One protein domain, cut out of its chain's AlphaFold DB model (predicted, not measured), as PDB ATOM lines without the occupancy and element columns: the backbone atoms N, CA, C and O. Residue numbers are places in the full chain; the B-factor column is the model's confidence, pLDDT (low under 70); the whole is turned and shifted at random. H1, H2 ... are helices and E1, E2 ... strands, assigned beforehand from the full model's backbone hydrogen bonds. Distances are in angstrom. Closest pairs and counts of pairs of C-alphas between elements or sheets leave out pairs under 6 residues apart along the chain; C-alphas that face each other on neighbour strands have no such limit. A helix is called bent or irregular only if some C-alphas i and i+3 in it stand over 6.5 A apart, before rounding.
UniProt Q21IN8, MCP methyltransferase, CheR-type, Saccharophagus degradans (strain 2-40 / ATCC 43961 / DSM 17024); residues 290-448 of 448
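AT A GLANCE: This is residues 290 to 448 of the 448 residues of the protein "MCP methyltransferase, CheR-type" of Saccharophagus degradans (strain 2-40 / ATCC 43961 / DSM 17024) (UniProt Q21IN8). A strongly twisted, antiparallel sheet of six strands has one long helix, H4, running along its edge strand E5, with three shorter helices on the same side as H4: H2 packs on H4, H3 only grazes the sheet, and H1 lies farthest out. On the side of the sheet away from the helices, residues 371 to 388 form a long loop with no named element. The 159 printed residues include four named helices and six named strands; along the chain come first H1, H2 and H3, then the strands E1 to E6, and last H4; the class is mixed, helices and strands, and the sheet is branched, with E2 having E1 on one side and both E3 and E4 on the other side. The whole is compact, with a radius of gyration of the C-alphas of 16.3 A and spans of 50 by 41 by 24 A.

IN THESE COORDINATES: H1 is residues 292 to 300, beginning at C-alpha 292 (-49.084, -15.376, 29.195). H2 is residues 302 to 311 and H3 residues 317 to 323; H3 is irregular, with C-alphas 319 and 322 7.4 A apart. E1, residues 330 to 338, is 25.6 A long from first to last C-alpha, and E2, residues 344 to 353, is 25.5 A. E3 is residues 357 to 359 and E4 residues 368 to 370. E5, residues 389 to 397, is 26.3 A long, and E6, residues 400 to 409, is 28.1 A. H4, residues 420 to 446, is 39.0 A long and ends at C-alpha 446 (-7.496, -32.121, 45.154).

HOW THE PARTS SIT: E1, E2 and E3 form a meander, each strand the antiparallel neighbour of the one before. E1 has E2 on one side, with N 335 and O 347 at 2.8 A, and E6 on the other, with N 406 and O 332 at 2.8 A. E2 bends by 58 degrees at residue 349; on its side away from E1, E4 is beside residues 345 to 347, with N 346 and O 369 at 2.8 A, and E3 beside residues 350 to 352, with N 358 and O 351 at 2.8 A. The hairpin E5 and E6 has N 393 and O 405 at 2.8 A. H4 is on the sheet at a height of 8.3 A, over E5 and along the strands, at 23 degrees to E5 on the local plane; their closest C-alphas, of Val 397 and Ala 435, are 5.3 A apart. H4 touches H2 with residues 426 to 434 of H4 alone, at a steep tilt of 39 degrees, the same way; their closest C-alphas, of Thr 306 and Val 430, are 6.0 A apart. H2 and H3, a helical hairpin, only just touch, with 3 pairs of C-alphas within 8 A, the closest being Ile 309 and Leu 317 at 5.2 A. H1 only just touches H3, also with 3 pairs, the closest being Leu 298 and Val 323 at 7.6 A. In H1, H2 and H4 every O i to N i+4 pair is within hydrogen-bond range; in H3 0 of 3 are, and 2 of 4 O i to N i+3 pairs.

THE WHOLE: The C-alphas of Ala 414 and Glu 448, the two farthest apart, are 55.9 A from each other. The printed part has no cut and ends at the chain's last residue, 448. The link E4 to E5, 18 residues, is long. The mean pLDDT of the printed part is 85.4; residues 376 to 387, 411 to 416 and 446 to 448 are under 70.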
ATOM      1  N   ALA A 290     -52.221 -20.022  32.540       84.88
ATOM      2  CA  ALA A 290     -53.005 -19.295  31.545       84.88
ATOM      3  C   ALA A 290     -52.624 -17.804  31.444       84.88
ATOM      4  O   ALA A 290     -53.003 -17.160  30.467       84.88
ATOM      5  N   ASN A 291     -51.865 -17.246  32.399       88.12
ATOM      6  CA  ASN A 291     -51.336 -15.887  32.301       88.12
ATOM      7  C   ASN A 291     -50.087 -15.859  31.389       88.12
ATOM      8  O   ASN A 291     -49.002 -16.273  31.810       88.12
ATOM      9  N   PRO A 292     -50.183 -15.320  30.155       87.81
ATOM     10  CA  PRO A 292     -49.084 -15.376  29.195       87.81
ATOM     11  C   PRO A 292     -47.879 -14.533  29.621       87.81
ATOM     12  O   PRO A 292     -46.752 -14.877  29.276       87.81
ATOM     13  N   ASN A 293     -48.085 -13.449  30.376       88.69
ATOM     14  CA  ASN A 293     -46.987 -12.620  30.871       88.69
ATOM     15  C   ASN A 293     -46.195 -13.360  31.950       88.69
ATOM     16  O   ASN A 293     -44.966 -13.339  31.921       88.69
ATOM     17  N   TYR A 294     -46.897 -14.049  32.853       89.44
ATOM     18  CA  TYR A 294     -46.275 -14.872  33.886       89.44
ATOM     19  C   TYR A 294     -45.496 -16.042  33.275       89.44
ATOM     20  O   TYR A 294     -44.293 -16.175  33.500       89.44
ATOM     21  N   ALA A 295     -46.147 -16.829  32.411       88.81
ATOM     22  CA  ALA A 295     -45.511 -17.951  31.727       88.81
ATOM     23  C   ALA A 295     -44.292 -17.502  30.901       88.81
ATOM     24  O   ALA A 295     -43.232 -18.127  30.955       88.81
ATOM     25  N   LYS A 296     -44.402 -16.376  30.183       89.81
ATOM     26  CA  LYS A 296     -43.277 -15.805  29.434       89.81
ATOM     27  C   LYS A 296     -42.136 -15.390  30.358       89.81
ATOM     28  O   LYS A 296     -41.000 -15.721  30.047       89.81
ATOM     29  N   ALA A 297     -42.417 -14.720  31.478       88.19
ATOM     30  CA  ALA A 297     -41.390 -14.303  32.433       88.19
ATOM     31  C   ALA A 297     -40.610 -15.495  33.012       88.19
ATOM     32  O   ALA A 297     -39.383 -15.419  33.108       88.19
ATOM     33  N   LEU A 298     -41.300 -16.598  33.330       86.69
ATOM     34  CA  LEU A 298     -40.668 -17.843  33.776       86.69
ATOM     35  C   LEU A 298     -39.726 -18.421  32.715       86.69
ATOM     36  O   LEU A 298     -38.605 -18.808  33.031       86.69
ATOM     37  N   ILE A 299     -40.167 -18.459  31.455       88.44
ATOM     38  CA  ILE A 299     -39.410 -19.072  30.357       88.44
ATOM     39  C   ILE A 299     -38.222 -18.198  29.938       88.44
ATOM     40  O   ILE A 299     -37.106 -18.696  29.805       88.44
ATOM     41  N   THR A 300     -38.433 -16.899  29.705       89.19
ATOM     42  CA  THR A 300     -37.417 -16.042  29.070       89.19
ATOM     43  C   THR A 300     -36.254 -15.710  29.988       89.19
ATOM     44  O   THR A 300     -35.151 -15.486  29.501       89.19
ATOM     45  N   ASN A 301     -36.483 -15.680  31.300       88.38
ATOM     46  CA  ASN A 301     -35.460 -15.269  32.256       88.38
ATOM     47  C   ASN A 301     -34.806 -16.447  32.991       88.38
ATOM     48  O   ASN A 301     -33.918 -16.233  33.812       88.38
ATOM     49  N   ASN A 302     -35.201 -17.693  32.701       88.31
ATOM     50  CA  ASN A 302     -34.673 -18.867  33.396       88.31
ATOM     51  C   ASN A 302     -33.142 -18.968  33.316       88.31
ATOM     52  O   ASN A 302     -32.503 -19.185  34.340       88.31
ATOM     53  N   TYR A 303     -32.557 -18.741  32.138       90.12
ATOM     54  CA  TYR A 303     -31.110 -18.845  31.941       90.12
ATOM     55  C   TYR A 303     -30.324 -17.721  32.635       90.12
ATOM     56  O   TYR A 303     -29.471 -18.008  33.474       90.12
ATOM     57  N   GLU A 304     -30.607 -16.454  32.308       91.31
ATOM     58  CA  GLU A 304     -29.817 -15.311  32.798       91.31
ATOM     59  C   GLU A 304     -29.910 -15.151  34.319       91.31
ATOM     60  O   GLU A 304     -28.883 -15.005  34.981       91.31
ATOM     61  N   TRP A 305     -31.111 -15.255  34.900       93.31
ATOM     62  CA  TRP A 305     -31.275 -15.164  36.354       93.31
ATOM     63  C   TRP A 305     -30.613 -16.342  37.075       93.31
ATOM     64  O   TRP A 305     -29.884 -16.116  38.035       93.31
ATOM     65  N   THR A 306     -30.772 -17.586  36.595       94.00
ATOM     66  CA  THR A 306     -30.082 -18.738  37.208       94.00
ATOM     67  C   THR A 306     -28.577 -18.520  37.178       94.00
ATOM     68  O   THR A 306     -27.910 -18.681  38.195       94.00
ATOM     69  N   LYS A 307     -28.031 -18.110  36.029       94.12
ATOM     70  CA  LYS A 307     -26.602 -17.842  35.889       94.12
ATOM     71  C   LYS A 307     -26.133 -16.760  36.866       94.12
ATOM     72  O   LYS A 307     -25.177 -16.997  37.595       94.12
ATOM     73  N   GLN A 308     -26.826 -15.622  36.944       95.06
ATOM     74  CA  GLN A 308     -26.496 -14.538  37.876       95.06
ATOM     75  C   GLN A 308     -26.532 -15.001  39.342       95.06
ATOM     76  O   GLN A 308     -25.633 -14.682  40.124       95.06
ATOM     77  N   ILE A 309     -27.539 -15.792  39.718       95.88
ATOM     78  CA  ILE A 309     -27.664 -16.372  41.060       95.88
ATOM     79  C   ILE A 309     -26.468 -17.281  41.367       95.88
ATOM     80  O   ILE A 309     -25.905 -17.208  42.455       95.88
ATOM     81  N   ILE A 310     -26.037 -18.119  40.424       96.31
ATOM     82  CA  ILE A 310     -24.897 -19.022  40.628       96.31
ATOM     83  C   ILE A 310     -23.563 -18.266  40.655       96.31
ATOM     84  O   ILE A 310     -22.748 -18.511  41.550       96.31
ATOM     85  N   ASP A 311     -23.351 -17.326  39.734       94.88
ATOM     86  CA  ASP A 311     -22.120 -16.534  39.620       94.88
ATOM     87  C   ASP A 311     -21.904 -15.640  40.853       94.88
ATOM     88  O   ASP A 311     -20.778 -15.497  41.334       94.88
ATOM     89  N   SER A 312     -22.989 -15.115  41.432       94.31
ATOM     90  CA  SER A 312     -22.979 -14.374  42.703       94.31
ATOM     91  C   SER A 312     -22.893 -15.274  43.943       94.31
ATOM     92  O   SER A 312     -23.023 -14.798  45.069       94.31
ATOM     93  N   ASN A 313     -22.694 -16.589  43.779       92.31
ATOM     94  CA  ASN A 313     -22.699 -17.562  44.870       92.31
ATOM     95  C   ASN A 313     -23.969 -17.445  45.732       92.31
ATOM     96  O   ASN A 313     -23.877 -17.462  46.954       92.31
ATOM     97  N   LEU A 314     -25.137 -17.333  45.106       95.31
ATOM     98  CA  LEU A 314     -26.457 -17.126  45.706       95.31
ATOM     99  C   LEU A 314     -26.716 -15.750  46.348       95.31
ATOM    100  O   LEU A 314     -27.744 -15.620  47.005       95.31
ATOM    101  N   ASP A 315     -25.858 -14.734  46.210       92.38
ATOM    102  CA  ASP A 315     -26.151 -13.413  46.802       92.38
ATOM    103  C   ASP A 315     -27.322 -12.705  46.093       92.38
ATOM    104  O   ASP A 315     -28.108 -12.019  46.744       92.38
ATOM    105  N   GLU A 316     -27.504 -12.960  44.794       92.75
ATOM    106  CA  GLU A 316     -28.604 -12.427  43.970       92.75
ATOM    107  C   GLU A 316     -29.845 -13.338  43.957       92.75
ATOM    108  O   GLU A 316     -30.723 -13.198  43.104       92.75
ATOM    109  N   LEU A 317     -29.936 -14.305  44.879       94.25
ATOM    110  CA  LEU A 317     -31.023 -15.289  44.916       94.25
ATOM    111  C   LEU A 317     -32.410 -14.637  44.980       94.25
ATOM    112  O   LEU A 317     -33.337 -15.124  44.349       94.25
ATOM    113  N   MET A 318     -32.553 -13.509  45.677       91.44
ATOM    114  CA  MET A 318     -33.841 -12.819  45.821       91.44
ATOM    115  C   MET A 318     -34.275 -12.024  44.579       91.44
ATOM    116  O   MET A 318     -35.395 -11.524  44.539       91.44
ATOM    117  N   SER A 319     -33.464 -11.981  43.514       89.94
ATOM    118  CA  SER A 319     -33.849 -11.365  42.230       89.94
ATOM    119  C   SER A 319     -35.082 -12.015  41.580       89.94
ATOM    120  O   SER A 319     -35.798 -11.357  40.824       89.94
ATOM    121  N   ILE A 320     -35.376 -13.279  41.909       91.44
ATOM    122  CA  ILE A 320     -36.547 -14.022  41.413       91.44
ATOM    123  C   ILE A 320     -37.785 -13.907  42.318       91.44
ATOM    124  O   ILE A 320     -38.863 -14.360  41.926       91.44
ATOM    125  N   TYR A 321     -37.674 -13.265  43.490       90.88
ATOM    126  CA  TYR A 321     -38.781 -13.081  44.439       90.88
ATOM    127  C   TYR A 321     -40.063 -12.512  43.801       90.88
ATOM    128  O   TYR A 321     -41.134 -13.056  44.071       90.88
ATOM    129  N   PRO A 322     -40.022 -11.504  42.897       88.62
ATOM    130  CA  PRO A 322     -41.241 -10.965  42.286       88.62
ATOM    131  C   PRO A 322     -42.086 -11.987  41.507       88.62
ATOM    132  O   PRO A 322     -43.278 -11.755  41.320       88.62
ATOM    133  N   VAL A 323     -41.488 -13.094  41.051       89.69
ATOM    134  CA  VAL A 323     -42.155 -14.161  40.281       89.69
ATOM    135  C   VAL A 323     -42.642 -15.308  41.182       89.69
ATOM    136  O   VAL A 323     -43.507 -16.088  40.780       89.69
ATOM    137  N   PHE A 324     -42.111 -15.400  42.405       90.94
ATOM    138  CA  PHE A 324     -42.377 -16.481  43.362       90.94
ATOM    139  C   PHE A 324     -42.734 -15.962  44.759       90.94
ATOM    140  O   PHE A 324     -42.416 -16.594  45.770       90.94
ATOM    141  N   ARG A 325     -43.392 -14.799  44.824       87.00
ATOM    142  CA  ARG A 325     -43.681 -14.069  46.068       87.00
ATOM    143  C   ARG A 325     -44.347 -14.945  47.125       87.00
ATOM    144  O   ARG A 325     -44.030 -14.834  48.304       87.00
ATOM    145  N   ASP A 326     -45.235 -15.830  46.685       86.19
ATOM    146  CA  ASP A 326     -46.063 -16.662  47.558       86.19
ATOM    147  C   ASP A 326     -45.271 -17.791  48.247       86.19
ATOM    148  O   ASP A 326     -45.775 -18.422  49.171       86.19
ATOM    149  N   PHE A 327     -44.024 -18.052  47.840       89.31
ATOM    150  CA  PHE A 327     -43.238 -19.189  48.347       89.31
ATOM    151  C   PHE A 327     -41.832 -18.823  48.825       89.31
ATOM    152  O   PHE A 327     -41.133 -19.682  49.356       89.31
ATOM    153  N   MET A 328     -41.411 -17.569  48.638       88.56
ATOM    154  CA  MET A 328     -40.024 -17.133  48.824       88.56
ATOM    155  C   MET A 328     -39.909 -15.838  49.648       88.56
ATOM    156  O   MET A 328     -38.995 -15.054  49.427       88.56
ATOM    157  N   GLN A 329     -40.830 -15.576  50.580       86.50
ATOM    158  CA  GLN A 329     -40.794 -14.350  51.399       86.50
ATOM    159  C   GLN A 329     -39.575 -14.293  52.323       86.50
ATOM    160  O   GLN A 329     -38.991 -13.231  52.539       86.50
ATOM    161  N   ALA A 330     -39.184 -15.450  52.850       88.00
ATOM    162  CA  ALA A 330     -37.946 -15.624  53.585       88.00
ATOM    163  C   ALA A 330     -37.242 -16.893  53.117       88.00
ATOM    164  O   ALA A 330     -37.885 -17.877  52.744       88.00
ATOM    165  N   GLY A 331     -35.914 -16.878  53.165       91.25
ATOM    166  CA  GLY A 331     -35.103 -18.047  52.885       91.25
ATOM    167  C   GLY A 331     -33.918 -18.176  53.825       91.25
ATOM    168  O   GLY A 331     -33.424 -17.198  54.386       91.25
ATOM    169  N   LEU A 332     -33.421 -19.400  53.965       92.62
ATOM    170  CA  LEU A 332     -32.229 -19.685  54.747       92.62
ATOM    171  C   LEU A 332     -31.347 -20.707  54.038       92.62
ATOM    172  O   LEU A 332     -31.803 -21.781  53.643       92.62
ATOM    173  N   LEU A 333     -30.061 -20.379  53.930       95.31
ATOM    174  CA  LEU A 333     -29.025 -21.314  53.520       95.31
ATOM    175  C   LEU A 333     -28.249 -21.806  54.739       95.31
ATOM    176  O   LEU A 333     -27.507 -21.045  55.373       95.31
ATOM    177  N   CYS A 334     -28.342 -23.105  54.997       94.88
ATOM    178  CA  CYS A 334     -27.551 -23.786  56.011       94.88
ATOM    179  C   CYS A 334     -26.465 -24.659  55.386       94.88
ATOM    180  O   CYS A 334     -26.681 -25.307  54.364       94.88
ATOM    181  N   ARG A 335     -25.308 -24.733  56.042       95.25
ATOM    182  CA  ARG A 335     -24.263 -25.718  55.765       95.25
ATOM    183  C   ARG A 335     -24.374 -26.881  56.729       95.25
ATOM    184  O   ARG A 335     -24.562 -26.685  57.927       95.25
ATOM    185  N   THR A 336     -24.211 -28.085  56.200       94.19
ATOM    186  CA  THR A 336     -24.233 -29.292  57.015       94.19
ATOM    187  C   THR A 336     -22.900 -29.473  57.729       94.19
ATOM    188  O   THR A 336     -21.833 -29.373  57.116       94.19
ATOM    189  N   LYS A 337     -22.965 -29.767  59.025       92.06
ATOM    190  CA  LYS A 337     -21.832 -30.118  59.878       92.06
ATOM    191  C   LYS A 337     -22.188 -31.362  60.686       92.06
ATOM    192  O   LYS A 337     -23.330 -31.532  61.095       92.06
ATOM    193  N   LEU A 338     -21.206 -32.222  60.929       85.81
ATOM    194  CA  LEU A 338     -21.380 -33.339  61.848       85.81
ATOM    195  C   LEU A 338     -21.191 -32.839  63.287       85.81
ATOM    196  O   LEU A 338     -20.168 -32.223  63.601       85.81
ATOM    197  N   GLY A 339     -22.199 -33.049  64.130       77.75
ATOM    198  CA  GLY A 339     -22.155 -32.754  65.559       77.75
ATOM    199  C   GLY A 339     -21.316 -33.767  66.345       77.75
ATOM    200  O   GLY A 339     -20.826 -34.754  65.797       77.75
ATOM    201  N   ALA A 340     -21.169 -33.538  67.653       73.38
ATOM    202  CA  ALA A 340     -20.348 -34.376  68.537       73.38
ATOM    203  C   ALA A 340     -20.835 -35.839  68.634       73.38
ATOM    204  O   ALA A 340     -20.029 -36.732  68.881       73.38
ATOM    205  N   ASN A 341     -22.126 -36.084  68.384       75.44
ATOM    206  CA  ASN A 341     -22.774 -37.397  68.488       75.44
ATOM    207  C   ASN A 341     -23.123 -38.013  67.119       75.44
ATOM    208  O   ASN A 341     -24.090 -38.762  67.016       75.44
ATOM    209  N   ASN A 342     -22.401 -37.658  66.049       76.19
ATOM    210  CA  ASN A 342     -22.760 -37.997  64.659       76.19
ATOM    211  C   ASN A 342     -24.142 -37.488  64.206       76.19
ATOM    212  O   ASN A 342     -24.658 -37.910  63.173       76.19
ATOM    213  N   GLU A 343     -24.739 -36.555  64.942       84.50
ATOM    214  CA  GLU A 343     -25.968 -35.891  64.527       84.50
ATOM    215  C   GLU A 343     -25.693 -34.870  63.417       84.50
ATOM    216  O   GLU A 343     -24.667 -34.182  63.402       84.50
ATOM    217  N   THR A 344     -26.630 -34.758  62.481       89.75
ATOM    218  CA  THR A 344     -26.571 -33.756  61.418       89.75
ATOM    219  C   THR A 344     -26.962 -32.395  61.989       89.75
ATOM    220  O   THR A 344     -28.121 -32.167  62.329       89.75
ATOM    221  N   GLN A 345     -25.996 -31.483  62.067       92.81
ATOM    222  CA  GLN A 345     -26.191 -30.087  62.451       92.81
ATOM    223  C   GLN A 345     -26.248 -29.204  61.200       92.81
ATOM    224  O   GLN A 345     -25.492 -29.393  60.243       92.81
ATOM    225  N   LEU A 346     -27.135 -28.218  61.213       93.56
ATOM    226  CA  LEU A 346     -27.321 -27.228  60.161       93.56
ATOM    227  C   LEU A 346     -26.869 -25.869  60.682       93.56
ATOM    228  O   LEU A 346     -27.468 -25.327  61.603       93.56
ATOM    229  N   VAL A 347     -25.810 -25.317  60.097       93.38
ATOM    230  CA  VAL A 347     -25.260 -24.012  60.478       93.38
ATOM    231  C   VAL A 347     -25.712 -22.972  59.464       93.38
ATOM    232  O   VAL A 347     -25.353 -23.065  58.289       93.38
ATOM    233  N   ALA A 348     -26.494 -21.988  59.898       92.25
ATOM    234  CA  ALA A 348     -26.952 -20.894  59.056       92.25
ATOM    235  C   ALA A 348     -25.761 -20.086  58.530       92.25
ATOM    236  O   ALA A 348     -24.881 -19.675  59.283       92.25
ATOM    237  N   THR A 349     -25.745 -19.839  57.224       93.56
ATOM    238  CA  THR A 349     -24.686 -19.058  56.565       93.56
ATOM    239  C   THR A 349     -25.221 -17.817  55.883       93.56
ATOM    240  O   THR A 349     -24.541 -16.793  55.873       93.56
ATOM    241  N   ARG A 350     -26.447 -17.879  55.360       92.94
ATOM    242  CA  ARG A 350     -27.147 -16.721  54.809       92.94
ATOM    243  C   ARG A 350     -28.629 -16.786  55.124       92.94
ATOM    244  O   ARG A 350     -29.201 -17.875  55.082       92.94
ATOM    245  N   ALA A 351     -29.217 -15.627  55.378       92.06
ATOM    246  CA  ALA A 351     -30.656 -15.422  55.331       92.06
ATOM    247  C   ALA A 351     -31.012 -14.567  54.116       92.06
ATOM    248  O   ALA A 351     -30.235 -13.707  53.703       92.06
ATOM    249  N   TYR A 352     -32.185 -14.818  53.561       91.50
ATOM    250  CA  TYR A 352     -32.723 -14.129  52.403       91.50
ATOM    251  C   TYR A 352     -34.046 -13.490  52.800       91.50
ATOM    252  O   TYR A 352     -34.932 -14.179  53.303       91.50
ATOM    253  N   THR A 353     -34.167 -12.185  52.593       88.06
ATOM    254  CA  THR A 353     -35.401 -11.421  52.804       88.06
ATOM    255  C   THR A 353     -35.846 -10.811  51.480       88.06
ATOM    256  O   THR A 353     -35.105 -10.834  50.500       88.06
ATOM    257  N   GLU A 354     -37.043 -10.227  51.433       81.62
ATOM    258  CA  GLU A 354     -37.574  -9.599  50.213       81.62
ATOM    259  C   GLU A 354     -36.624  -8.575  49.564       81.62
ATOM    260  O   GLU A 354     -36.683  -8.368  48.353       81.62
ATOM    261  N   SER A 355     -35.760  -7.926  50.354       80.00
ATOM    262  CA  SER A 355     -34.899  -6.833  49.892       80.00
ATOM    263  C   SER A 355     -33.400  -7.105  49.978       80.00
ATOM    264  O   SER A 355     -32.633  -6.358  49.374       80.00
ATOM    265  N   GLU A 356     -32.950  -8.109  50.737       84.94
ATOM    266  CA  GLU A 356     -31.520  -8.301  50.992       84.94
ATOM    267  C   GLU A 356     -31.110  -9.750  51.280       84.94
ATOM    268  O   GLU A 356     -31.884 -10.579  51.764       84.94
ATOM    269  N   THR A 357     -29.830 -10.022  51.024       90.94
ATOM    270  CA  THR A 357     -29.127 -11.221  51.484       90.94
ATOM    271  C   THR A 357     -28.277 -10.853  52.697       90.94
ATOM    272  O   THR A 357     -27.343 -10.056  52.602       90.94
ATOM    273  N   ILE A 358     -28.573 -11.461  53.841       90.88
ATOM    274  CA  ILE A 358     -27.889 -11.223  55.112       90.88
ATOM    275  C   ILE A 358     -26.842 -12.319  55.322       90.88
ATOM    276  O   ILE A 358     -27.167 -13.509  55.347       90.88
ATOM    277  N   ASN A 359     -25.578 -11.933  55.513       90.69
ATOM    278  CA  ASN A 359     -24.505 -12.871  55.838       90.69
ATOM    279  C   ASN A 359     -24.549 -13.243  57.330       90.69
ATOM    280  O   ASN A 359     -24.340 -12.397  58.195       90.69
ATOM    281  N   LEU A 360     -24.794 -14.522  57.616       89.56
ATOM    282  CA  LEU A 360     -24.845 -15.079  58.972       89.56
ATOM    283  C   LEU A 360     -23.590 -15.888  59.329       89.56
ATOM    284  O   LEU A 360     -23.400 -16.254  60.487       89.56
ATOM    285  N   GLY A 361     -22.719 -16.165  58.356       84.38
ATOM    286  CA  GLY A 361     -21.535 -17.007  58.539       84.38
ATOM    287  C   GLY A 361     -20.460 -16.401  59.448       84.38
ATOM    288  O   GLY A 361     -19.580 -17.125  59.902       84.38
ATOM    289  N   SER A 362     -20.527 -15.094  59.717       83.94
ATOM    290  CA  SER A 362     -19.622 -14.379  60.624       83.94
ATOM    291  C   SER A 362     -20.187 -14.169  62.034       83.94
ATOM    292  O   SER A 362     -19.569 -13.453  62.818       83.94
ATOM    293  N   MET A 363     -21.361 -14.723  62.359       83.31
ATOM    294  CA  MET A 363     -21.919 -14.601  63.708       83.31
ATOM    295  C   MET A 363     -21.131 -15.433  64.724       83.31
ATOM    296  O   MET A 363     -20.752 -16.572  64.444       83.31
ATOM    297  N   ASP A 364     -20.948 -14.870  65.918       82.75
ATOM    298  CA  ASP A 364     -20.339 -15.536  67.068       82.75
ATOM    299  C   ASP A 364     -21.271 -15.413  68.294       82.75
ATOM    300  O   ASP A 364     -21.488 -14.298  68.779       82.75
ATOM    301  N   PRO A 365     -21.875 -16.517  68.779       85.00
ATOM    302  CA  PRO A 365     -21.762 -17.879  68.250       85.00
ATOM    303  C   PRO A 365     -22.522 -18.071  66.918       85.00
ATOM    304  O   PRO A 365     -23.484 -17.349  66.638       85.00
ATOM    305  N   PRO A 366     -22.145 -19.072  66.098       86.62
ATOM    306  CA  PRO A 366     -22.836 -19.362  64.847       86.62
ATOM    307  C   PRO A 366     -24.251 -19.889  65.105       86.62
ATOM    308  O   PRO A 366     -24.454 -20.800  65.914       86.62
ATOM    309  N   LEU A 367     -25.231 -19.377  64.358       87.94
ATOM    310  CA  LEU A 367     -26.609 -19.863  64.425       87.94
ATOM    311  C   LEU A 367     -26.686 -21.280  63.853       87.94
ATOM    312  O   LEU A 367     -26.481 -21.491  62.660       87.94
ATOM    313  N   SER A 368     -26.946 -22.248  64.727       88.44
ATOM    314  CA  SER A 368     -26.901 -23.677  64.416       88.44
ATOM    315  C   SER A 368     -28.164 -24.377  64.906       88.44
ATOM    316  O   SER A 368     -28.721 -24.003  65.938       88.44
ATOM    317  N   PHE A 369     -28.596 -25.404  64.180       88.31
ATOM    318  CA  PHE A 369     -29.802 -26.174  64.461       88.31
ATOM    319  C   PHE A 369     -29.520 -27.669  64.344       88.31
ATOM    320  O   PHE A 369     -28.853 -28.096  63.399       88.31
ATOM    321  N   SER A 370     -30.118 -28.477  65.218       91.25
ATOM    322  CA  SER A 370     -30.269 -29.900  64.913       91.25
ATOM    323  C   SER A 370     -31.202 -30.058  63.712       91.25
ATOM    324  O   SER A 370     -32.199 -29.335  63.604       91.25
ATOM    325  N   ALA A 371     -30.889 -30.991  62.807       92.25
ATOM    326  CA  ALA A 371     -31.696 -31.227  61.615       92.25
ATOM    327  C   ALA A 371     -33.158 -31.574  61.950       92.25
ATOM    328  O   ALA A 371     -34.048 -31.125  61.239       92.25
ATOM    329  N   ASP A 372     -33.416 -32.303  63.040       91.69
ATOM    330  CA  ASP A 372     -34.763 -32.718  63.466       91.69
ATOM    331  C   ASP A 372     -35.636 -31.611  64.037       91.69
ATOM    332  O   ASP A 372     -36.857 -31.700  63.937       91.69
ATOM    333  N   THR A 373     -35.035 -30.557  64.573       88.81
ATOM    334  CA  THR A 373     -35.743 -29.371  65.065       88.81
ATOM    335  C   THR A 373     -35.690 -28.204  64.079       88.81
ATOM    336  O   THR A 373     -36.019 -27.077  64.442       88.81
ATOM    337  N   TYR A 374     -35.215 -28.430  62.853       88.88
ATOM    338  CA  TYR A 374     -35.026 -27.371  61.868       88.88
ATOM    339  C   TYR A 374     -36.324 -27.017  61.118       88.88
ATOM    340  O   TYR A 374     -36.999 -27.922  60.634       88.88
ATOM    341  N   PRO A 375     -36.624 -25.727  60.902       76.81
ATOM    342  CA  PRO A 375     -36.028 -24.567  61.563       76.81
ATOM    343  C   PRO A 375     -36.586 -24.383  62.983       76.81
ATOM    344  O   PRO A 375     -37.695 -24.814  63.280       76.81
ATOM    345  N   VAL A 376     -35.838 -23.734  63.882       68.12
ATOM    346  CA  VAL A 376     -36.342 -23.464  65.241       68.12
ATOM    347  C   VAL A 376     -37.184 -22.187  65.228       68.12
ATOM    348  O   VAL A 376     -36.633 -21.094  65.128       68.12
ATOM    349  N   GLU A 377     -38.504 -22.318  65.402       60.75
ATOM    350  CA  GLU A 377     -39.479 -21.205  65.361       60.75
ATOM    351  C   GLU A 377     -39.173 -20.061  66.358       60.75
ATOM    352  O   GLU A 377     -39.577 -18.921  66.152       60.75
ATOM    353  N   LYS A 378     -38.439 -20.334  67.448       52.53
ATOM    354  CA  LYS A 378     -38.206 -19.374  68.548       52.53
ATOM    355  C   LYS A 378     -36.972 -18.478  68.393       52.53
ATOM    356  O   LYS A 378     -36.832 -17.524  69.156       52.53
ATOM    357  N   HIS A 379     -36.073 -18.763  67.452       49.09
ATOM    358  CA  HIS A 379     -34.847 -17.985  67.265       49.09
ATOM    359  C   HIS A 379     -34.955 -17.125  66.000       49.09
ATOM    360  O   HIS A 379     -34.730 -17.604  64.897       49.09
ATOM    361  N   ASN A 380     -35.246 -15.833  66.190       50.78
ATOM    362  CA  ASN A 380     -35.272 -14.773  65.172       50.78
ATOM    363  C   ASN A 380     -36.444 -14.829  64.176       50.78
ATOM    364  O   ASN A 380     -36.292 -15.241  63.026       50.78
ATOM    365  N   SER A 381     -37.571 -14.237  64.581       50.22
ATOM    366  CA  SER A 381     -38.768 -13.959  63.764       50.22
ATOM    367  C   SER A 381     -38.524 -13.118  62.497       50.22
ATOM    368  O   SER A 381     -39.449 -12.877  61.729       50.22
ATOM    369  N   HIS A 382     -37.301 -12.619  62.290       53.12
ATOM    370  CA  HIS A 382     -36.896 -11.876  61.094       53.12
ATOM    371  C   HIS A 382     -36.254 -12.760  60.012       53.12
ATOM    372  O   HIS A 382     -36.140 -12.322  58.873       53.12
ATOM    373  N   ILE A 383     -35.810 -13.975  60.361       58.59
ATOM    374  CA  ILE A 383     -35.130 -14.905  59.440       58.59
ATOM    375  C   ILE A 383     -36.089 -15.999  58.971       58.59
ATOM    376  O   ILE A 383     -36.054 -16.395  57.809       58.59
ATOM    377  N   PHE A 384     -36.966 -16.457  59.863       61.31
ATOM    378  CA  PHE A 384     -38.095 -17.307  59.516       61.31
ATOM    379  C   PHE A 384     -39.375 -16.524  59.729       61.31
ATOM    380  O   PHE A 384     -39.692 -16.122  60.849       61.31
ATOM    381  N   ILE A 385     -40.099 -16.308  58.638       55.97
ATOM    382  CA  ILE A 385     -41.484 -15.872  58.720       55.97
ATOM    383  C   ILE A 385     -42.275 -17.090  59.182       55.97
ATOM    384  O   ILE A 385     -42.107 -18.177  58.627       55.97
ATOM    385  N   GLU A 386     -43.108 -16.908  60.206       57.59
ATOM    386  CA  GLU A 386     -44.111 -17.887  60.615       57.59
ATOM    387  C   GLU A 386     -45.031 -18.152  59.412       57.59
ATOM    388  O   GLU A 386     -45.966 -17.407  59.122       57.59
ATOM    389  N   GLY A 387     -44.662 -19.158  58.624       59.12
ATOM    390  CA  GLY A 387     -45.277 -19.487  57.351       59.12
ATOM    391  C   GLY A 387     -46.032 -20.797  57.462       59.12
ATOM    392  O   GLY A 387     -45.562 -21.747  58.090       59.12
ATOM    393  N   MET A 388     -47.194 -20.875  56.813       71.44
ATOM    394  CA  MET A 388     -47.866 -22.166  56.654       71.44
ATOM    395  C   MET A 388     -47.141 -23.049  55.646       71.44
ATOM    396  O   MET A 388     -47.312 -24.252  55.715       71.44
ATOM    397  N   ILE A 389     -46.368 -22.498  54.705       87.81
ATOM    398  CA  ILE A 389     -45.715 -23.281  53.651       87.81
ATOM    399  C   ILE A 389     -44.206 -23.151  53.810       87.81
ATOM    400  O   ILE A 389     -43.656 -22.068  53.621       87.81
ATOM    401  N   ASN A 390     -43.540 -24.266  54.101       91.88
ATOM    402  CA  ASN A 390     -42.083 -24.367  54.064       91.88
ATOM    403  C   ASN A 390     -41.651 -25.313  52.944       91.88
ATOM    404  O   ASN A 390     -42.282 -26.340  52.699       91.88
ATOM    405  N   THR A 391     -40.570 -24.981  52.249       95.44
ATOM    406  CA  THR A 391     -39.984 -25.867  51.239       95.44
ATOM    407  C   THR A 391     -38.485 -25.974  51.452       95.44
ATOM    408  O   THR A 391     -37.784 -24.963  51.530       95.44
ATOM    409  N   HIS A 392     -37.992 -27.204  51.546       96.50
ATOM    410  CA  HIS A 392     -36.597 -27.507  51.813       96.50
ATOM    411  C   HIS A 392     -35.943 -28.230  50.635       96.50
ATOM    412  O   HIS A 392     -36.429 -29.253  50.153       96.50
ATOM    413  N   PHE A 393     -34.774 -27.724  50.249       97.56
ATOM    414  CA  PHE A 393     -33.923 -28.226  49.179       97.56
ATOM    415  C   PHE A 393     -32.539 -28.606  49.740       97.56
ATOM    416  O   PHE A 393     -31.595 -27.813  49.675       97.56
ATOM    417  N   PRO A 394     -32.388 -29.805  50.329       96.56
ATOM    418  CA  PRO A 394     -31.092 -30.411  50.637       96.56
ATOM    419  C   PRO A 394     -30.155 -30.449  49.423       96.56
ATOM    420  O   PRO A 394     -30.522 -30.946  48.368       96.56
ATOM    421  N   ILE A 395     -28.935 -29.947  49.532       95.94
ATOM    422  CA  ILE A 395     -27.966 -29.884  48.433       95.94
ATOM    423  C   ILE A 395     -26.924 -30.974  48.655       95.94
ATOM    424  O   ILE A 395     -26.225 -30.964  49.668       95.94
ATOM    425  N   THR A 396     -26.776 -31.879  47.691       92.81
ATOM    426  CA  THR A 396     -25.790 -32.966  47.736       92.81
ATOM    427  C   THR A 396     -24.642 -32.670  46.775       92.81
ATOM    428  O   THR A 396     -24.862 -32.366  45.609       92.81
ATOM    429  N   VAL A 397     -23.398 -32.774  47.245       93.19
ATOM    430  CA  VAL A 397     -22.186 -32.570  46.433       93.19
ATOM    431  C   VAL A 397     -21.303 -33.806  46.552       93.19
ATOM    432  O   VAL A 397     -20.867 -34.158  47.647       93.19
ATOM    433  N   GLY A 398     -21.050 -34.489  45.431       86.75
ATOM    434  CA  GLY A 398     -20.226 -35.706  45.411       86.75
ATOM    435  C   GLY A 398     -20.778 -36.832  46.295       86.75
ATOM    436  O   GLY A 398     -20.008 -37.519  46.961       86.75
ATOM    437  N   GLY A 399     -22.107 -36.966  46.369       85.25
ATOM    438  CA  GLY A 399     -22.788 -37.962  47.205       85.25
ATOM    439  C   GLY A 399     -22.838 -37.633  48.702       85.25
ATOM    440  O   GLY A 399     -23.319 -38.448  49.480       85.25
ATOM    441  N   LYS A 400     -22.355 -36.457  49.127       88.06
ATOM    442  CA  LYS A 400     -22.416 -36.005  50.525       88.06
ATOM    443  C   LYS A 400     -23.341 -34.809  50.673       88.06
ATOM    444  O   LYS A 400     -23.311 -33.897  49.848       88.06
ATOM    445  N   ASN A 401     -24.108 -34.777  51.758       91.00
ATOM    446  CA  ASN A 401     -24.914 -33.614  52.103       91.00
ATOM    447  C   ASN A 401     -24.007 -32.393  52.342       91.00
ATOM    448  O   ASN A 401     -23.151 -32.395  53.228       91.00
ATOM    449  N   TRP A 402     -24.188 -31.355  51.535       95.12
ATOM    450  CA  TRP A 402     -23.434 -30.111  51.607       95.12
ATOM    451  C   TRP A 402     -24.144 -29.074  52.478       95.12
ATOM    452  O   TRP A 402     -23.487 -28.358  53.242       95.12
ATOM    453  N   GLY A 403     -25.467 -28.994  52.385       95.50
ATOM    454  CA  GLY A 403     -26.271 -27.978  53.048       95.50
ATOM    455  C   GLY A 403     -27.748 -28.103  52.711       95.50
ATOM    456  O   GLY A 403     -28.156 -29.019  52.008       95.50
ATOM    457  N   VAL A 404     -28.555 -27.163  53.185       96.25
ATOM    458  CA  VAL A 404     -29.990 -27.099  52.895       96.25
ATOM    459  C   VAL A 404     -30.338 -25.660  52.549       96.25
ATOM    460  O   VAL A 404     -30.027 -24.752  53.319       96.25
ATOM    461  N   LEU A 405     -30.988 -25.459  51.404       96.62
ATOM    462  CA  LEU A 405     -31.626 -24.194  51.054       96.62
ATOM    463  C   LEU A 405     -33.118 -24.300  51.377       96.62
ATOM    464  O   LEU A 405     -33.776 -25.244  50.955       96.62
ATOM    465  N   SER A 406     -33.641 -23.387  52.183       94.75
ATOM    466  CA  SER A 406     -35.028 -23.415  52.659       94.75
ATOM    467  C   SER A 406     -35.740 -22.122  52.343       94.75
ATOM    468  O   SER A 406     -35.101 -21.075  52.365       94.75
ATOM    469  N   PHE A 407     -37.047 -22.207  52.125       92.94
ATOM    470  CA  PHE A 407     -37.913 -21.054  51.923       92.94
ATOM    471  C   PHE A 407     -39.218 -21.190  52.692       92.94
ATOM    472  O   PHE A 407     -39.714 -22.305  52.879       92.94
ATOM    473  N   SER A 408     -39.766 -20.045  53.084       89.25
ATOM    474  CA  SER A 408     -41.040 -19.921  53.781       89.25
ATOM    475  C   SER A 408     -41.933 -18.902  53.070       89.25
ATOM    476  O   SER A 408     -41.466 -17.851  52.620       89.25
ATOM    477  N   GLY A 409     -43.225 -19.222  52.982       85.56
ATOM    478  CA  GLY A 409     -44.266 -18.376  52.396       85.56
ATOM    479  C   GLY A 409     -45.540 -18.320  53.254       85.56
ATOM    480  O   GLY A 409     -45.702 -19.114  54.192       85.56
ATOM    481  N   PRO A 410     -46.456 -17.381  52.959       78.88
ATOM    482  CA  PRO A 410     -47.637 -17.135  53.765       78.88
ATOM    483  C   PRO A 410     -48.729 -18.187  53.517       78.88
ATOM    484  O   PRO A 410     -48.735 -18.917  52.532       78.88
ATOM    485  N   ALA A 411     -49.703 -18.225  54.426       61.94
ATOM    486  CA  ALA A 411     -50.846 -19.140  54.405       61.94
ATOM    487  C   ALA A 411     -51.871 -18.911  53.290       61.94
ATOM    488  O   ALA A 411     -52.676 -19.795  53.004       61.94
ATOM    489  N   ASN A 412     -51.952 -17.686  52.769       59.06
ATOM    490  CA  ASN A 412     -53.205 -17.207  52.204       59.06
ATOM    491  C   ASN A 412     -53.296 -17.502  50.702       59.06
ATOM    492  O   ASN A 412     -52.672 -16.831  49.887       59.06
ATOM    493  N   LEU A 413     -54.092 -18.514  50.361       57.03
ATOM    494  CA  LEU A 413     -54.278 -19.059  49.012       57.03
ATOM    495  C   LEU A 413     -55.511 -18.513  48.276       57.03
ATOM    496  O   LEU A 413     -55.852 -19.032  47.218       57.03
ATOM    497  N   ALA A 414     -56.180 -17.475  48.801       48.12
ATOM    498  CA  ALA A 414     -57.398 -16.941  48.185       48.12
ATOM    499  C   ALA A 414     -57.182 -16.513  46.718       48.12
ATOM    500  O   ALA A 414     -58.056 -16.762  45.894       48.12
ATOM    501  N   GLU A 415     -56.003 -15.971  46.384       56.38
ATOM    502  CA  GLU A 415     -55.529 -15.762  45.009       56.38
ATOM    503  C   GLU A 415     -53.992 -15.847  44.971       56.38
ATOM    504  O   GLU A 415     -53.291 -14.897  45.317       56.38
ATOM    505  N   THR A 416     -53.451 -16.997  44.569       66.69
ATOM    506  CA  THR A 416     -52.012 -17.158  44.295       66.69
ATOM    507  C   THR A 416     -51.729 -16.711  42.866       66.69
ATOM    508  O   THR A 416     -52.354 -17.205  41.926       66.69
ATOM    509  N   ASN A 417     -50.757 -15.816  42.698       75.94
ATOM    510  CA  ASN A 417     -50.294 -15.370  41.380       75.94
ATOM    511  C   ASN A 417     -48.983 -16.054  40.963       75.94
ATOM    512  O   ASN A 417     -48.453 -15.756  39.892       75.94
ATOM    513  N   SER A 418     -48.465 -16.958  41.799       87.38
ATOM    514  CA  SER A 418     -47.196 -17.651  41.599       87.38
ATOM    515  C   SER A 418     -47.420 -19.157  41.507       87.38
ATOM    516  O   SER A 418     -48.138 -19.730  42.314       87.38
ATOM    517  N   SER A 419     -46.761 -19.826  40.567       90.88
ATOM    518  CA  SER A 419     -46.794 -21.287  40.478       90.88
ATOM    519  C   SER A 419     -45.821 -21.906  41.485       90.88
ATOM    520  O   SER A 419     -44.623 -21.607  41.458       90.88
ATOM    521  N   TYR A 420     -46.319 -22.785  42.354       92.50
ATOM    522  CA  TYR A 420     -45.526 -23.586  43.280       92.50
ATOM    523  C   TYR A 420     -44.641 -24.575  42.524       92.50
ATOM    524  O   TYR A 420     -43.457 -24.728  42.838       92.50
ATOM    525  N   MET A 421     -45.173 -25.196  41.468       91.06
ATOM    526  CA  MET A 421     -44.390 -26.087  40.616       91.06
ATOM    527  C   MET A 421     -43.305 -25.320  39.842       91.06
ATOM    528  O   MET A 421     -42.184 -25.804  39.682       91.06
ATOM    529  N   GLY A 422     -43.603 -24.099  39.394       92.31
ATOM    530  CA  GLY A 422     -42.648 -23.186  38.770       92.31
ATOM    531  C   GLY A 422     -41.543 -22.769  39.739       92.31
ATOM    532  O   GLY A 422     -40.366 -22.852  39.387       92.31
ATOM    533  N   PHE A 423     -41.909 -22.395  40.967       94.12
ATOM    534  CA  PHE A 423     -40.977 -22.066  42.047       94.12
ATOM    535  C   PHE A 423     -40.033 -23.232  42.354       94.12
ATOM    536  O   PHE A 423     -38.814 -23.080  42.285       94.12
ATOM    537  N   THR A 424     -40.585 -24.412  42.638       95.50
ATOM    538  CA  THR A 424     -39.792 -25.598  42.984       95.50
ATOM    539  C   THR A 424     -38.882 -26.036  41.838       95.50
ATOM    540  O   THR A 424     -37.704 -26.295  42.073       95.50
ATOM    541  N   SER A 425     -39.367 -26.014  40.590       93.38
ATOM    542  CA  SER A 425     -38.554 -26.302  39.394       93.38
ATOM    543  C   SER A 425     -37.380 -25.333  39.235       93.38
ATOM    544  O   SER A 425     -36.269 -25.726  38.864       93.38
ATOM    545  N   TYR A 426     -37.621 -24.049  39.503       94.75
ATOM    546  CA  TYR A 426     -36.600 -23.018  39.393       94.75
ATOM    547  C   TYR A 426     -35.517 -23.198  40.461       94.75
ATOM    548  O   TYR A 426     -34.324 -23.214  40.152       94.75
ATOM    549  N   VAL A 427     -35.921 -23.391  41.718       95.62
ATOM    550  CA  VAL A 427     -34.987 -23.607  42.827       95.62
ATOM    551  C   VAL A 427     -34.204 -24.909  42.660       95.62
ATOM    552  O   VAL A 427     -33.006 -24.936  42.948       95.62
ATOM    553  N   ASP A 428     -34.811 -25.973  42.133       94.81
ATOM    554  CA  ASP A 428     -34.068 -27.192  41.798       94.81
ATOM    555  C   ASP A 428     -33.002 -26.922  40.730       94.81
ATOM    556  O   ASP A 428     -31.862 -27.359  40.876       94.81
ATOM    557  N   THR A 429     -33.309 -26.110  39.716       94.25
ATOM    558  CA  THR A 429     -32.308 -25.692  38.719       94.25
ATOM    559  C   THR A 429     -31.140 -24.956  39.386       94.25
ATOM    560  O   THR A 429     -29.978 -25.265  39.109       94.25
ATOM    561  N   VAL A 430     -31.417 -24.029  40.307       95.75
ATOM    562  CA  VAL A 430     -30.382 -23.311  41.071       95.75
ATOM    563  C   VAL A 430     -29.559 -24.278  41.929       95.75
ATOM    564  O   VAL A 430     -28.330 -24.282  41.860       95.75
ATOM    565  N   THR A 431     -30.199 -25.134  42.724       95.44
ATOM    566  CA  THR A 431     -29.486 -26.027  43.652       95.44
ATOM    567  C   THR A 431     -28.643 -27.083  42.935       95.44
ATOM    568  O   THR A 431     -27.519 -27.345  43.371       95.44
ATOM    569  N   GLN A 432     -29.104 -27.608  41.797       93.25
ATOM    570  CA  GLN A 432     -28.336 -28.538  40.961       93.25
ATOM    571  C   GLN A 432     -27.117 -27.867  40.309       93.25
ATOM    572  O   GLN A 432     -26.003 -28.392  40.366       93.25
ATOM    573  N   ASN A 433     -27.280 -26.663  39.743       94.75
ATOM    574  CA  ASN A 433     -26.146 -25.922  39.176       94.75
ATOM    575  C   ASN A 433     -25.117 -25.549  40.251       94.75
ATOM    576  O   ASN A 433     -23.910 -25.681  40.032       94.75
ATOM    577  N   LEU A 434     -25.579 -25.153  41.440       95.25
ATOM    578  CA  LEU A 434     -24.701 -24.896  42.574       95.25
ATOM    579  C   LEU A 434     -23.916 -26.158  42.960       95.25
ATOM    580  O   LEU A 434     -22.697 -26.085  43.134       95.25
ATOM    581  N   ALA A 435     -24.578 -27.314  43.047       94.31
ATOM    582  CA  ALA A 435     -23.927 -28.581  43.365       94.31
ATOM    583  C   ALA A 435     -22.818 -28.937  42.359       94.31
ATOM    584  O   ALA A 435     -21.717 -29.319  42.765       94.31
ATOM    585  N   HIS A 436     -23.060 -28.736  41.059       93.75
ATOM    586  CA  HIS A 436     -22.056 -28.947  40.010       93.75
ATOM    587  C   HIS A 436     -20.845 -28.015  40.149       93.75
ATOM    588  O   HIS A 436     -19.701 -28.475  40.089       93.75
ATOM    589  N   VAL A 437     -21.068 -26.717  40.389       93.88
ATOM    590  CA  VAL A 437     -19.980 -25.744  40.590       93.88
ATOM    591  C   VAL A 437     -19.143 -26.099  41.821       93.88
ATOM    592  O   VAL A 437     -17.911 -26.036  41.789       93.88
ATOM    593  N   LEU A 438     -19.791 -26.500  42.915       93.00
ATOM    594  CA  LEU A 438     -19.115 -26.915  44.144       93.00
ATOM    595  C   LEU A 438     -18.304 -28.201  43.953       93.00
ATOM    596  O   LEU A 438     -17.185 -28.299  44.464       93.00
ATOM    597  N   LEU A 439     -18.835 -29.165  43.198       92.75
ATOM    598  CA  LEU A 439     -18.127 -30.396  42.863       92.75
ATOM    599  C   LEU A 439     -16.865 -30.094  42.045       92.75
ATOM    600  O   LEU A 439     -15.782 -30.544  42.415       92.75
ATOM    601  N   ALA A 440     -16.977 -29.260  41.008       91.12
ATOM    602  CA  ALA A 440     -15.841 -28.849  40.184       91.12
ATOM    603  C   ALA A 440     -14.741 -28.154  41.011       91.12
ATOM    604  O   ALA A 440     -13.564 -28.494  40.892       91.12
ATOM    605  N   LYS A 441     -15.118 -27.241  41.919       87.94
ATOM    606  CA  LYS A 441     -14.175 -26.585  42.846       87.94
ATOM    607  C   LYS A 441     -13.488 -27.571  43.796       87.94
ATOM    608  O   LYS A 441     -12.344 -27.346  44.178       87.94
ATOM    609  N   THR A 442     -14.178 -28.638  44.197       82.69
ATOM    610  CA  THR A 442     -13.620 -29.667  45.086       82.69
ATOM    611  C   THR A 442     -12.588 -30.522  44.355       82.69
ATOM    612  O   THR A 442     -11.518 -30.762  44.903       82.69
ATOM    613  N   VAL A 443     -12.865 -30.907  43.104       78.62
ATOM    614  CA  VAL A 443     -11.921 -31.664  42.266       78.62
ATOM    615  C   VAL A 443     -10.638 -30.863  42.038       78.62
ATOM    616  O   VAL A 443      -9.557 -31.378  42.308       78.62
ATOM    617  N   LEU A 444     -10.747 -29.585  41.652       73.25
ATOM    618  CA  LEU A 444      -9.582 -28.723  41.403       73.25
ATOM    619  C   LEU A 444      -8.668 -28.571  42.632       73.25
ATOM    620  O   LEU A 444      -7.452 -28.634  42.501       73.25
ATOM    621  N   LYS A 445      -9.242 -28.459  43.838       70.06
ATOM    622  CA  LYS A 445      -8.476 -28.387  45.098       70.06
ATOM    623  C   LYS A 445      -7.768 -29.685  45.493       70.06
ATOM    624  O   LYS A 445      -6.957 -29.659  46.406       70.06
ATOM    625  N   THR A 446      -8.130 -30.815  44.889       63.72
ATOM    626  CA  THR A 446      -7.496 -32.121  45.154       63.72
ATOM    627  C   THR A 446      -6.465 -32.511  44.093       63.72
ATOM    628  O   THR A 446      -5.757 -33.496  44.274       63.72
ATOM    629  N   SER A 447      -6.391 -31.756  42.990       54.34
ATOM    630  CA  SER A 447      -5.390 -31.909  41.925       54.34
ATOM    631  C   SER A 447      -4.179 -30.974  42.058       54.34
ATOM    632  O   SER A 447      -3.237 -31.108  41.280       54.34
ATOM    633  N   GLU A 448      -4.227 -30.039  43.009       47.12
ATOM    634  CA  GLU A 448      -3.100 -29.225  43.495       47.12
ATOM    635  C   GLU A 448      -2.530 -29.853  44.769       47.12
ATOM    636  O   GLU A 448      -1.287 -29.826  44.928       47.12
TER     637      GLU A 448